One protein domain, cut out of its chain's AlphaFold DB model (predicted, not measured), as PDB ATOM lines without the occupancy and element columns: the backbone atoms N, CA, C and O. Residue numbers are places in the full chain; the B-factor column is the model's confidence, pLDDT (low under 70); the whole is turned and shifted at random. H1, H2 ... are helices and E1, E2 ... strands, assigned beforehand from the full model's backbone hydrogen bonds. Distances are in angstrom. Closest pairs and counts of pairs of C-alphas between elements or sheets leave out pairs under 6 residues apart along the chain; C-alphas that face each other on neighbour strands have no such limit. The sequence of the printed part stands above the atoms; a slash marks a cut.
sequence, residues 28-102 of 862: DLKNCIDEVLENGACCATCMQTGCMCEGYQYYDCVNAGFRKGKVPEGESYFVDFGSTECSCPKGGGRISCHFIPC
ATOM      1  N   ASP A  28      17.696 -38.703 -42.649       84.62
ATOM      2  CA  ASP A  28      18.365 -39.508 -41.623       84.62
ATOM      3  C   ASP A  28      17.394 -39.892 -40.493       84.62
ATOM      4  O   ASP A  28      16.858 -39.036 -39.777       84.62
ATOM      5  N   LEU A  29      17.188 -41.197 -40.303       86.62
ATOM      6  CA  LEU A  29      16.308 -41.755 -39.274       86.62
ATOM      7  C   LEU A  29      17.010 -41.767 -37.906       86.62
ATOM      8  O   LEU A  29      17.508 -42.796 -37.447       86.62
ATOM      9  N   LYS A  30      17.061 -40.602 -37.249       86.38
ATOM     10  CA  LYS A  30      17.655 -40.449 -35.910       86.38
ATOM     11  C   LYS A  30      17.075 -41.452 -34.909       86.38
ATOM     12  O   LYS A  30      15.860 -41.615 -34.835       86.38
ATOM     13  N   ASN A  31      17.961 -42.064 -34.120       88.94
ATOM     14  CA  ASN A  31      17.644 -42.979 -33.017       88.94
ATOM     15  C   ASN A  31      16.711 -44.144 -33.403       88.94
ATOM     16  O   ASN A  31      16.008 -44.700 -32.557       88.94
ATOM     17  N   CYS A  32      16.673 -44.509 -34.686       91.81
ATOM     18  CA  CYS A  32      15.816 -45.578 -35.160       91.81
ATOM     19  C   CYS A  32      16.459 -46.939 -34.905       91.81
ATOM     20  O   CYS A  32      17.560 -47.201 -35.389       91.81
ATOM     21  N   ILE A  33      15.762 -47.821 -34.184       91.44
ATOM     22  CA  ILE A  33      16.230 -49.192 -33.987       91.44
ATOM     23  C   ILE A  33      15.689 -50.135 -35.057       91.44
ATOM     24  O   ILE A  33      16.475 -50.936 -35.548       91.44
ATOM     25  N   ASP A  34      14.427 -50.045 -35.490       88.62
ATOM     26  CA  ASP A  34      13.899 -50.868 -36.595       88.62
ATOM     27  C   ASP A  34      13.236 -50.010 -37.695       88.62
ATOM     28  O   ASP A  34      12.321 -49.220 -37.451       88.62
ATOM     29  N   GLU A  35      13.705 -50.207 -38.931       89.31
ATOM     30  CA  GLU A  35      13.277 -49.515 -40.152       89.31
ATOM     31  C   GLU A  35      12.285 -50.351 -40.977       89.31
ATOM     32  O   GLU A  35      12.412 -51.575 -41.074       89.31
ATOM     33  N   VAL A  36      11.347 -49.690 -41.663       90.56
ATOM     34  CA  VAL A  36      10.432 -50.313 -42.633       90.56
ATOM     35  C   VAL A  36      10.453 -49.546 -43.955       90.56
ATOM     36  O   VAL A  36      10.345 -48.326 -43.990       90.56
ATOM     37  N   LEU A  37      10.548 -50.270 -45.074       87.50
ATOM     38  CA  LEU A  37      10.399 -49.712 -46.419       87.50
ATOM     39  C   LEU A  37       9.034 -50.115 -46.991       87.50
ATOM     40  O   LEU A  37       8.808 -51.284 -47.305       87.50
ATOM     41  N   GLU A  38       8.119 -49.155 -47.135       83.50
ATOM     42  CA  GLU A  38       6.795 -49.418 -47.708       83.50
ATOM     43  C   GLU A  38       6.861 -49.826 -49.191       83.50
ATOM     44  O   GLU A  38       7.748 -49.419 -49.946       83.50
ATOM     45  N   ASN A  39       5.867 -50.601 -49.642       76.44
ATOM     46  CA  ASN A  39       5.785 -51.116 -51.011       76.44
ATOM     47  C   ASN A  39       5.669 -49.989 -52.055       76.44
ATOM     48  O   ASN A  39       4.579 -49.531 -52.397       76.44
ATOM     49  N   GLY A  40       6.812 -49.580 -52.608       73.94
ATOM     50  CA  GLY A  40       6.908 -48.480 -53.564       73.94
ATOM     51  C   GLY A  40       7.214 -47.116 -52.936       73.94
ATOM     52  O   GLY A  40       7.068 -46.107 -53.630       73.94
ATOM     53  N   ALA A  41       7.648 -47.058 -51.677       82.81
ATOM     54  CA  ALA A  41       8.460 -45.949 -51.183       82.81
ATOM     55  C   ALA A  41       9.908 -46.067 -51.709       82.81
ATOM     56  O   ALA A  41      10.313 -47.123 -52.200       82.81
ATOM     57  N   CYS A  42      10.674 -44.976 -51.625       86.56
ATOM     58  CA  CYS A  42      12.107 -44.949 -51.962       86.56
ATOM     59  C   CYS A  42      13.023 -44.727 -50.749       86.56
ATOM     60  O   CYS A  42      14.211 -45.012 -50.840       86.56
ATOM     61  N   CYS A  43      12.469 -44.261 -49.629       88.56
ATOM     62  CA  CYS A  43      13.156 -44.101 -48.353       88.56
ATOM     63  C   CYS A  43      12.460 -44.982 -47.317       88.56
ATOM     64  O   CYS A  43      11.237 -45.144 -47.381       88.56
ATOM     65  N   ALA A  44      13.223 -45.538 -46.379       88.56
ATOM     66  CA  ALA A  44      12.650 -46.196 -45.215       88.56
ATOM     67  C   ALA A  44      11.999 -45.165 -44.277       88.56
ATOM     68  O   ALA A  44      12.367 -43.989 -44.265       88.56
ATOM     69  N   THR A  45      11.040 -45.619 -43.481       89.25
ATOM     70  CA  THR A  45      10.497 -44.904 -42.328       89.25
ATOM     71  C   THR A  45      10.894 -45.643 -41.056       89.25
ATOM     72  O   THR A  45      11.074 -46.864 -41.059       89.25
ATOM     73  N   CYS A  46      11.042 -44.911 -39.953       90.88
ATOM     74  CA  CYS A  46      11.284 -45.556 -38.671       90.88
ATOM     75  C   CYS A  46       9.991 -46.193 -38.148       90.88
ATOM     76  O   CYS A  46       8.960 -45.523 -38.085       90.88
ATOM     77  N   MET A  47      10.052 -47.472 -37.774       90.38
ATOM     78  CA  MET A  47       8.947 -48.186 -37.128       90.38
ATOM     79  C   MET A  47       9.072 -48.147 -35.602       90.38
ATOM     80  O   MET A  47       8.053 -48.105 -34.916       90.38
ATOM     81  N   GLN A  48      10.300 -48.155 -35.072       90.00
ATOM     82  CA  GLN A  48      10.557 -48.093 -33.635       90.00
ATOM     83  C   GLN A  48      11.852 -47.330 -33.332       90.00
ATOM     84  O   GLN A  48      12.914 -47.659 -33.866       90.00
ATOM     85  N   THR A  49      11.755 -46.331 -32.456       93.19
ATOM     86  CA  THR A  49      12.875 -45.590 -31.864       93.19
ATOM     87  C   THR A  49      13.425 -46.295 -30.623       93.19
ATOM     88  O   THR A  49      12.735 -47.074 -29.959       93.19
ATOM     89  N   GLY A  50      14.698 -46.050 -30.324       94.38
ATOM     90  CA  GLY A  50      15.384 -46.655 -29.191       94.38
ATOM     91  C   GLY A  50      16.892 -46.439 -29.231       94.38
ATOM     92  O   GLY A  50      17.396 -45.508 -29.861       94.38
ATOM     93  N   CYS A  51      17.613 -47.316 -28.550       94.38
ATOM     94  CA  CYS A  51      19.049 -47.256 -28.359       94.38
ATOM     95  C   CYS A  51      19.723 -48.508 -28.921       94.38
ATOM     96  O   CYS A  51      19.180 -49.617 -28.851       94.38
ATOM     97  N   MET A  52      20.927 -48.333 -29.459       92.25
ATOM     98  CA  MET A  52      21.797 -49.435 -29.866       92.25
ATOM     99  C   MET A  52      22.928 -49.594 -28.854       92.25
ATOM    100  O   MET A  52      23.539 -48.613 -28.439       92.25
ATOM    101  N   CYS A  53      23.184 -50.834 -28.451       91.44
ATOM    102  CA  CYS A  53      24.213 -51.171 -27.477       91.44
ATOM    103  C   CYS A  53      25.553 -51.384 -28.191       91.44
ATOM    104  O   CYS A  53      25.639 -52.205 -29.107       91.44
ATOM    105  N   GLU A  54      26.597 -50.673 -27.765       86.19
ATOM    106  CA  GLU A  54      27.922 -50.703 -28.394       86.19
ATOM    107  C   GLU A  54      29.006 -51.169 -27.409       86.19
ATOM    108  O   GLU A  54      28.880 -51.015 -26.194       86.19
ATOM    109  N   GLY A  55      30.087 -51.760 -27.928       87.00
ATOM    110  CA  GLY A  55      31.183 -52.275 -27.101       87.00
ATOM    111  C   GLY A  55      30.718 -53.336 -26.095       87.00
ATOM    112  O   GLY A  55      29.966 -54.244 -26.450       87.00
ATOM    113  N   TYR A  56      31.169 -53.217 -24.844       79.81
ATOM    114  CA  TYR A  56      30.821 -54.143 -23.759       79.81
ATOM    115  C   TYR A  56      29.307 -54.201 -23.490       79.81
ATOM    116  O   TYR A  56      28.760 -55.301 -23.432       79.81
ATOM    117  N   GLN A  57      28.618 -53.048 -23.515       84.19
ATOM    118  CA  GLN A  57      27.167 -52.932 -23.276       84.19
ATOM    119  C   GLN A  57      26.319 -53.827 -24.194       84.19
ATOM    120  O   GLN A  57      25.190 -54.179 -23.855       84.19
ATOM    121  N   TYR A  58      26.837 -54.212 -25.368       90.31
ATOM    122  CA  TYR A  58      26.158 -55.145 -26.267       90.31
ATOM    123  C   TYR A  58      25.885 -56.506 -25.613       90.31
ATOM    124  O   TYR A  58      24.811 -57.078 -25.815       90.31
ATOM    125  N   TYR A  59      26.835 -57.028 -24.832       89.62
ATOM    126  CA  TYR A  59      26.680 -58.316 -24.158       89.62
ATOM    127  C   TYR A  59      25.647 -58.223 -23.040       89.62
ATOM    128  O   TYR A  59      24.767 -59.079 -22.963       89.62
ATOM    129  N   ASP A  60      25.687 -57.146 -22.259       91.00
ATOM    130  CA  ASP A  60      24.787 -56.924 -21.128       91.00
ATOM    131  C   ASP A  60      23.336 -56.753 -21.595       91.00
ATOM    132  O   ASP A  60      22.445 -57.459 -21.121       91.00
ATOM    133  N   CYS A  61      23.109 -55.925 -22.624       91.69
ATOM    134  CA  CYS A  61      21.815 -55.809 -23.298       91.69
ATOM    135  C   CYS A  61      21.281 -57.171 -23.760       91.69
ATOM    136  O   CYS A  61      20.121 -57.513 -23.529       91.69
ATOM    137  N   VAL A  62      22.112 -57.966 -24.445       91.50
ATOM    138  CA  VAL A  62      21.690 -59.265 -24.988       91.50
ATOM    139  C   VAL A  62      21.416 -60.278 -23.872       91.50
ATOM    140  O   VAL A  62      20.471 -61.058 -24.006       91.50
ATOM    141  N   ASN A  63      22.171 -60.238 -22.771       90.50
ATOM    142  CA  ASN A  63      21.960 -61.079 -21.593       90.50
ATOM    143  C   ASN A  63      20.666 -60.708 -20.845       90.50
ATOM    144  O   ASN A  63      19.893 -61.591 -20.483       90.50
ATOM    145  N   ALA A  64      20.358 -59.411 -20.738       88.81
ATOM    146  CA  ALA A  64      19.070 -58.898 -20.262       88.81
ATOM    147  C   ALA A  64      17.890 -59.158 -21.230       88.81
ATOM    148  O   ALA A  64      16.745 -58.829 -20.928       88.81
ATOM    149  N   GLY A  65      18.139 -59.770 -22.395       91.06
ATOM    150  CA  GLY A  65      17.116 -60.218 -23.344       91.06
ATOM    151  C   GLY A  65      16.917 -59.326 -24.575       91.06
ATOM    152  O   GLY A  65      16.185 -59.723 -25.492       91.06
ATOM    153  N   PHE A  66      17.596 -58.178 -24.667       92.88
ATOM    154  CA  PHE A  66      17.487 -57.215 -25.770       92.88
ATOM    155  C   PHE A  66      18.221 -57.711 -27.022       92.88
ATOM    156  O   PHE A  66      19.375 -57.390 -27.323       92.88
ATOM    157  N   ARG A  67      17.522 -58.570 -27.770       86.94
ATOM    158  CA  ARG A  67      18.049 -59.292 -28.935       86.94
ATOM    159  C   ARG A  67      18.639 -58.338 -29.975       86.94
ATOM    160  O   ARG A  67      17.974 -57.409 -30.425       86.94
ATOM    161  N   LYS A  68      19.844 -58.671 -30.455       86.75
ATOM    162  CA  LYS A  68      20.651 -57.870 -31.399       86.75
ATOM    163  C   LYS A  68      21.189 -56.546 -30.816       86.75
ATOM    164  O   LYS A  68      21.582 -55.695 -31.607       86.75
ATOM    165  N   GLY A  69      21.187 -56.354 -29.491       88.88
ATOM    166  CA  GLY A  69      21.674 -55.119 -28.865       88.88
ATOM    167  C   GLY A  69      20.815 -53.898 -29.203       88.88
ATOM    168  O   GLY A  69      21.354 -52.836 -29.504       88.88
ATOM    169  N   LYS A  70      19.486 -54.069 -29.225       92.50
ATOM    170  CA  LYS A  70      18.503 -53.004 -29.472       92.50
ATOM    171  C   LYS A  70      17.577 -52.877 -28.267       92.50
ATOM    172  O   LYS A  70      16.814 -53.804 -28.001       92.50
ATOM    173  N   VAL A  71      17.627 -51.740 -27.581       94.56
ATOM    174  CA  VAL A  71      16.755 -51.411 -26.444       94.56
ATOM    175  C   VAL A  71      15.705 -50.407 -26.933       94.56
ATOM    176  O   VAL A  71      16.096 -49.348 -27.423       94.56
ATOM    177  N   PRO A  72      14.395 -50.707 -26.887       94.69
ATOM    178  CA  PRO A  72      13.349 -49.733 -27.199       94.69
ATOM    179  C   PRO A  72      13.413 -48.486 -26.313       94.69
ATOM    180  O   PRO A  72      13.902 -48.536 -25.187       94.69
ATOM    181  N   GLU A  73      12.891 -47.362 -26.802       94.31
ATOM    182  CA  GLU A  73      12.784 -46.153 -25.981       94.31
ATOM    183  C   GLU A  73      11.936 -46.379 -24.714       94.31
ATOM    184  O   GLU A  73      10.847 -46.948 -24.770       94.31
ATOM    185  N   GLY A  74      12.432 -45.917 -23.565       92.31
ATOM    186  CA  GLY A  74      11.767 -46.057 -22.267       92.31
ATOM    187  C   GLY A  74      11.934 -47.411 -21.566       92.31
ATOM    188  O   GLY A  74      11.480 -47.525 -20.433       92.31
ATOM    189  N   GLU A  75      12.580 -48.404 -22.185       94.38
ATOM    190  CA  GLU A  75      12.941 -49.667 -21.521       94.38
ATOM    191  C   GLU A  75      14.237 -49.509 -20.702       94.38
ATOM    192  O   GLU A  75      15.145 -48.755 -21.083       94.38
ATOM    193  N   SER A  76      14.347 -50.261 -19.603       94.06
ATOM    194  CA  SER A  76      15.562 -50.372 -18.789       94.06
ATOM    195  C   SER A  76      15.953 -51.826 -18.514       94.06
ATOM    196  O   SER A  76      15.188 -52.765 -18.751       94.06
ATOM    197  N   TYR A  77      17.197 -52.021 -18.082       91.81
ATOM    198  CA  TYR A  77      17.775 -53.316 -17.760       91.81
ATOM    199  C   TYR A  77      18.849 -53.196 -16.683       91.81
ATOM    200  O   TYR A  77      19.572 -52.204 -16.605       91.81
ATOM    201  N   PHE A  78      18.976 -54.242 -15.872       89.38
ATOM    202  CA  PHE A  78      19.954 -54.305 -14.794       89.38
ATOM    203  C   PHE A  78      21.226 -55.025 -15.242       89.38
ATOM    204  O   PHE A  78      21.167 -56.051 -15.926       89.38
ATOM    205  N   VAL A  79      22.367 -54.487 -14.826       86.56
ATOM    206  CA  VAL A  79      23.707 -55.067 -14.977       86.56
ATOM    207  C   VAL A  79      24.394 -55.089 -13.603       86.56
ATOM    208  O   VAL A  79      23.778 -54.712 -12.603       86.56
ATOM    209  N   ASP A  80      25.623 -55.603 -13.512       82.62
ATOM    210  CA  ASP A  80      26.405 -55.651 -12.261       82.62
ATOM    211  C   ASP A  80      25.625 -56.246 -11.066       82.62
ATOM    212  O   ASP A  80      25.519 -55.646  -9.996       82.62
ATOM    213  N   PHE A  81      25.005 -57.415 -11.279       78.50
ATOM    214  CA  PHE A  81      24.142 -58.126 -10.313       78.50
ATOM    215  C   PHE A  81      22.921 -57.335  -9.791       78.50
ATOM    216  O   PHE A  81      22.277 -57.761  -8.839       78.50
ATOM    217  N   GLY A  82      22.558 -56.221 -10.435       78.50
ATOM    218  CA  GLY A  82      21.484 -55.324  -9.996       78.50
ATOM    219  C   GLY A  82      21.975 -53.988  -9.441       78.50
ATOM    220  O   GLY A  82      21.159 -53.090  -9.248       78.50
ATOM    221  N   SER A  83      23.286 -53.820  -9.233       81.31
ATOM    222  CA  SER A  83      23.869 -52.568  -8.727       81.31
ATOM    223  C   SER A  83      23.972 -51.451  -9.774       81.31
ATOM    224  O   SER A  83      24.236 -50.311  -9.411       81.31
ATOM    225  N   THR A  84      23.689 -51.723 -11.051       87.12
ATOM    226  CA  THR A  84      23.626 -50.701 -12.107       87.12
ATOM    227  C   THR A  84      22.352 -50.876 -12.940       87.12
ATOM    228  O   THR A  84      22.133 -51.938 -13.524       87.12
ATOM    229  N   GLU A  85      21.526 -49.832 -13.051       92.00
ATOM    230  CA  GLU A  85      20.389 -49.788 -13.985       92.00
ATOM    231  C   GLU A  85      20.756 -48.984 -15.238       92.00
ATOM    232  O   GLU A  85      21.079 -47.798 -15.174       92.00
ATOM    233  N   CYS A  86      20.669 -49.623 -16.401       92.81
ATOM    234  CA  CYS A  86      20.859 -49.015 -17.710       92.81
ATOM    235  C   CYS A  86      19.506 -48.803 -18.400       92.81
ATOM    236  O   CYS A  86      18.730 -49.738 -18.566       92.81
ATOM    237  N   SER A  87      19.217 -47.583 -18.851       94.12
ATOM    238  CA  SER A  87      17.942 -47.205 -19.475       94.12
ATOM    239  C   SER A  87      18.128 -46.522 -20.828       94.12
ATOM    240  O   SER A  87      19.120 -45.827 -21.077       94.12
ATOM    241  N   CYS A  88      17.161 -46.715 -21.726       95.38
ATOM    242  CA  CYS A  88      17.104 -46.004 -22.996       95.38
ATOM    243  C   CYS A  88      16.158 -44.789 -22.894       95.38
ATOM    244  O   CYS A  88      14.965 -44.976 -22.640       95.38
ATOM    245  N   PRO A  89      16.627 -43.544 -23.111       94.06
ATOM    246  CA  PRO A  89      15.773 -42.360 -23.024       94.06
ATOM    247  C   PRO A  89      14.619 -42.366 -24.042       94.06
ATOM    248  O   PRO A  89      14.673 -43.000 -25.099       94.06
ATOM    249  N   LYS A  90      13.558 -41.610 -23.732       91.69
ATOM    250  CA  LYS A  90      12.417 -41.382 -24.637       91.69
ATOM    251  C   LYS A  90      12.884 -40.610 -25.876       91.69
ATOM    252  O   LYS A  90      13.572 -39.602 -25.738       91.69
ATOM    253  N   GLY A  91      12.528 -41.075 -27.073       89.00
ATOM    254  CA  GLY A  91      13.134 -40.630 -28.333       89.00
ATOM    255  C   GLY A  91      14.413 -41.389 -28.716       89.00
ATOM    256  O   GLY A  91      14.987 -41.098 -29.766       89.00
ATOM    257  N   GLY A  92      14.864 -42.351 -27.904       89.88
ATOM    258  CA  GLY A  92      16.039 -43.187 -28.152       89.88
ATOM    259  C   GLY A  92      17.383 -42.450 -28.083       89.88
ATOM    260  O   GLY A  92      17.465 -41.302 -27.650       89.88
ATOM    261  N   GLY A  93      18.450 -43.108 -28.551       89.31
ATOM    262  CA  GLY A  93      19.803 -42.546 -28.621       89.31
ATOM    263  C   GLY A  93      20.846 -43.394 -27.893       89.31
ATOM    264  O   GLY A  93      21.001 -44.579 -28.187       89.31
ATOM    265  N   ARG A  94      21.595 -42.775 -26.970       89.38
ATOM    266  CA  ARG A  94      22.595 -43.453 -26.131       89.38
ATOM    267  C   ARG A  94      21.948 -43.945 -24.834       89.38
ATOM    268  O   ARG A  94      21.143 -43.233 -24.242       89.38
ATOM    269  N   ILE A  95      22.333 -45.139 -24.394       92.62
ATOM    270  CA  ILE A  95      21.916 -45.722 -23.113       92.62
ATOM    271  C   ILE A  95      22.572 -44.942 -21.966       92.62
ATOM    272  O   ILE A  95      23.778 -44.687 -22.010       92.62
ATOM    273  N   SER A  96      21.785 -44.584 -20.951       91.19
ATOM    274  CA  SER A  96      22.270 -43.997 -19.698       91.19
ATOM    275  C   SER A  96      22.277 -45.070 -18.617       91.19
ATOM    276  O   SER A  96      21.257 -45.724 -18.417       91.19
ATOM    277  N   CYS A  97      23.404 -45.261 -17.934       91.75
ATOM    278  CA  CYS A  97      23.526 -46.220 -16.837       91.75
ATOM    279  C   CYS A  97      23.763 -45.483 -15.520       91.75
ATOM    280  O   CYS A  97      24.618 -44.600 -15.448       91.75
ATOM    281  N   HIS A  98      23.003 -45.855 -14.497       89.62
ATOM    282  CA  HIS A  98      23.025 -45.256 -13.172       89.62
ATOM    283  C   HIS A  98      23.364 -46.334 -12.145       89.62
ATOM    284  O   HIS A  98      22.685 -47.357 -12.058       89.62
ATOM    285  N   PHE A  99      24.430 -46.105 -11.380       87.25
ATOM    286  CA  PHE A  99      24.791 -46.967 -10.264       87.25
ATOM    287  C   PHE A  99      23.792 -46.765  -9.118       87.25
ATOM    288  O   PHE A  99      23.527 -45.631  -8.711       87.25
ATOM    289  N   ILE A 100      23.246 -47.865  -8.614       83.94
ATOM    290  CA  ILE A 100      22.357 -47.936  -7.460       83.94
ATOM    291  C   ILE A 100      23.236 -48.331  -6.266       83.94
ATOM    292  O   ILE A 100      23.567 -49.510  -6.118       83.94
ATOM    293  N   PRO A 101      23.652 -47.376  -5.411       77.56
ATOM    294  CA  PRO A 101      24.435 -47.707  -4.233       77.56
ATOM    295  C   PRO A 101      23.610 -48.582  -3.286       77.56
ATOM    296  O   PRO A 101      22.418 -48.344  -3.069       77.56
ATOM    297  N   CYS A 102      24.258 -49.585  -2.694       80.06
ATOM    298  CA  CYS A 102      23.648 -50.384  -1.640       80.06
ATOM    299  C   CYS A 102      23.222 -49.493  -0.459       80.06
ATOM    300  O   CYS A 102      23.929 -48.534  -0.136       80.06
TER     301      CYS A 102
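Overview. This is residues 28 to 102 of the 862 residues of an uncharacterized protein of Astyanax mexicanus (UniProt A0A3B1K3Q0). A slender rod made of two small three-stranded sheets set end to end, E1 E2 E3 toward one end and E4 E5 E6 toward the other, with the short helix H1 over E4. The loop of the E1 and E2 hairpin makes one tip of the rod and residues 100 to 102 make the other. The printed part has 75 residues, with one named helix and six named strands in the order E1 E2 H1 E3 E4 E5 E6; both sheets are antiparallel, in the orders E1 E2 E3 and E4 E5 E6. The class is mostly strand, though under half of the residues are in named elements. The whole is only just loose, close to compact, with a radius of gyration of the C-alphas of 14.1 A and spans of 54 by 20 by 17 A.

Arrangement. Look first at E2, residues 45 to 52, the inner strand of its sheet, which bends by 71 degrees at residue 48. Its residues 45 to 49 pair with E1, residues 32 to 36, in an antiparallel hairpin at 155 degrees, where you find N 36 and O 45 2.9 A apart. Its residues 50 to 52 pair with E3, residues 70 to 72, also antiparallel, with N 51 and O 71 2.8 A apart. Next find the meander, each strand the antiparallel neighbour of the one before: E4, residues 76 to 79, E5, residues 84 to 87, and E6, residues 96 to 99. E4 and E5 form a hairpin at 153 degrees, with N 77 and O 86 2.8 A apart. E5 and E6 form a hairpin at 159 degrees, with N 87 and O 96 2.8 A apart. E3 and E4 meet only through their link, and E3 and E5 are only just apart, at 8.2 A. H1, residues 57 to 63, is on the sheet E4 E5 E6 and over E4, across the strands at 86 degrees on the local plane; its closest C-alphas to E4 are those of Asp 60 and Val 79, 6.5 A apart. It only grazes the sheet E1 E2 E3, with its residues 58 to 62. Every O i to N i+4 pair of H1 is within hydrogen-bond range.

Along the chain. Find C-alpha 32 at (15.816, -45.578, -35.160), where E1 begins its 10.4 A. E2 starts at C-alpha 45, (10.497, -44.904, -42.328), and is 17.4 A long. H1 is 9.8 A long, E3 6.5 A, E4 10.1 A and E5 9.9 A. E6, 10.2 A long, ends at C-alpha 99, (24.791, -46.967, -10.264).

Size, cuts and confidence. The C-alphas of Gly 40 and Cys 102 are the two farthest apart, at 54.6 A. The printed part has no cut and no long link. The mean pLDDT of the printed part is 88.7, and no printed residue is under 70.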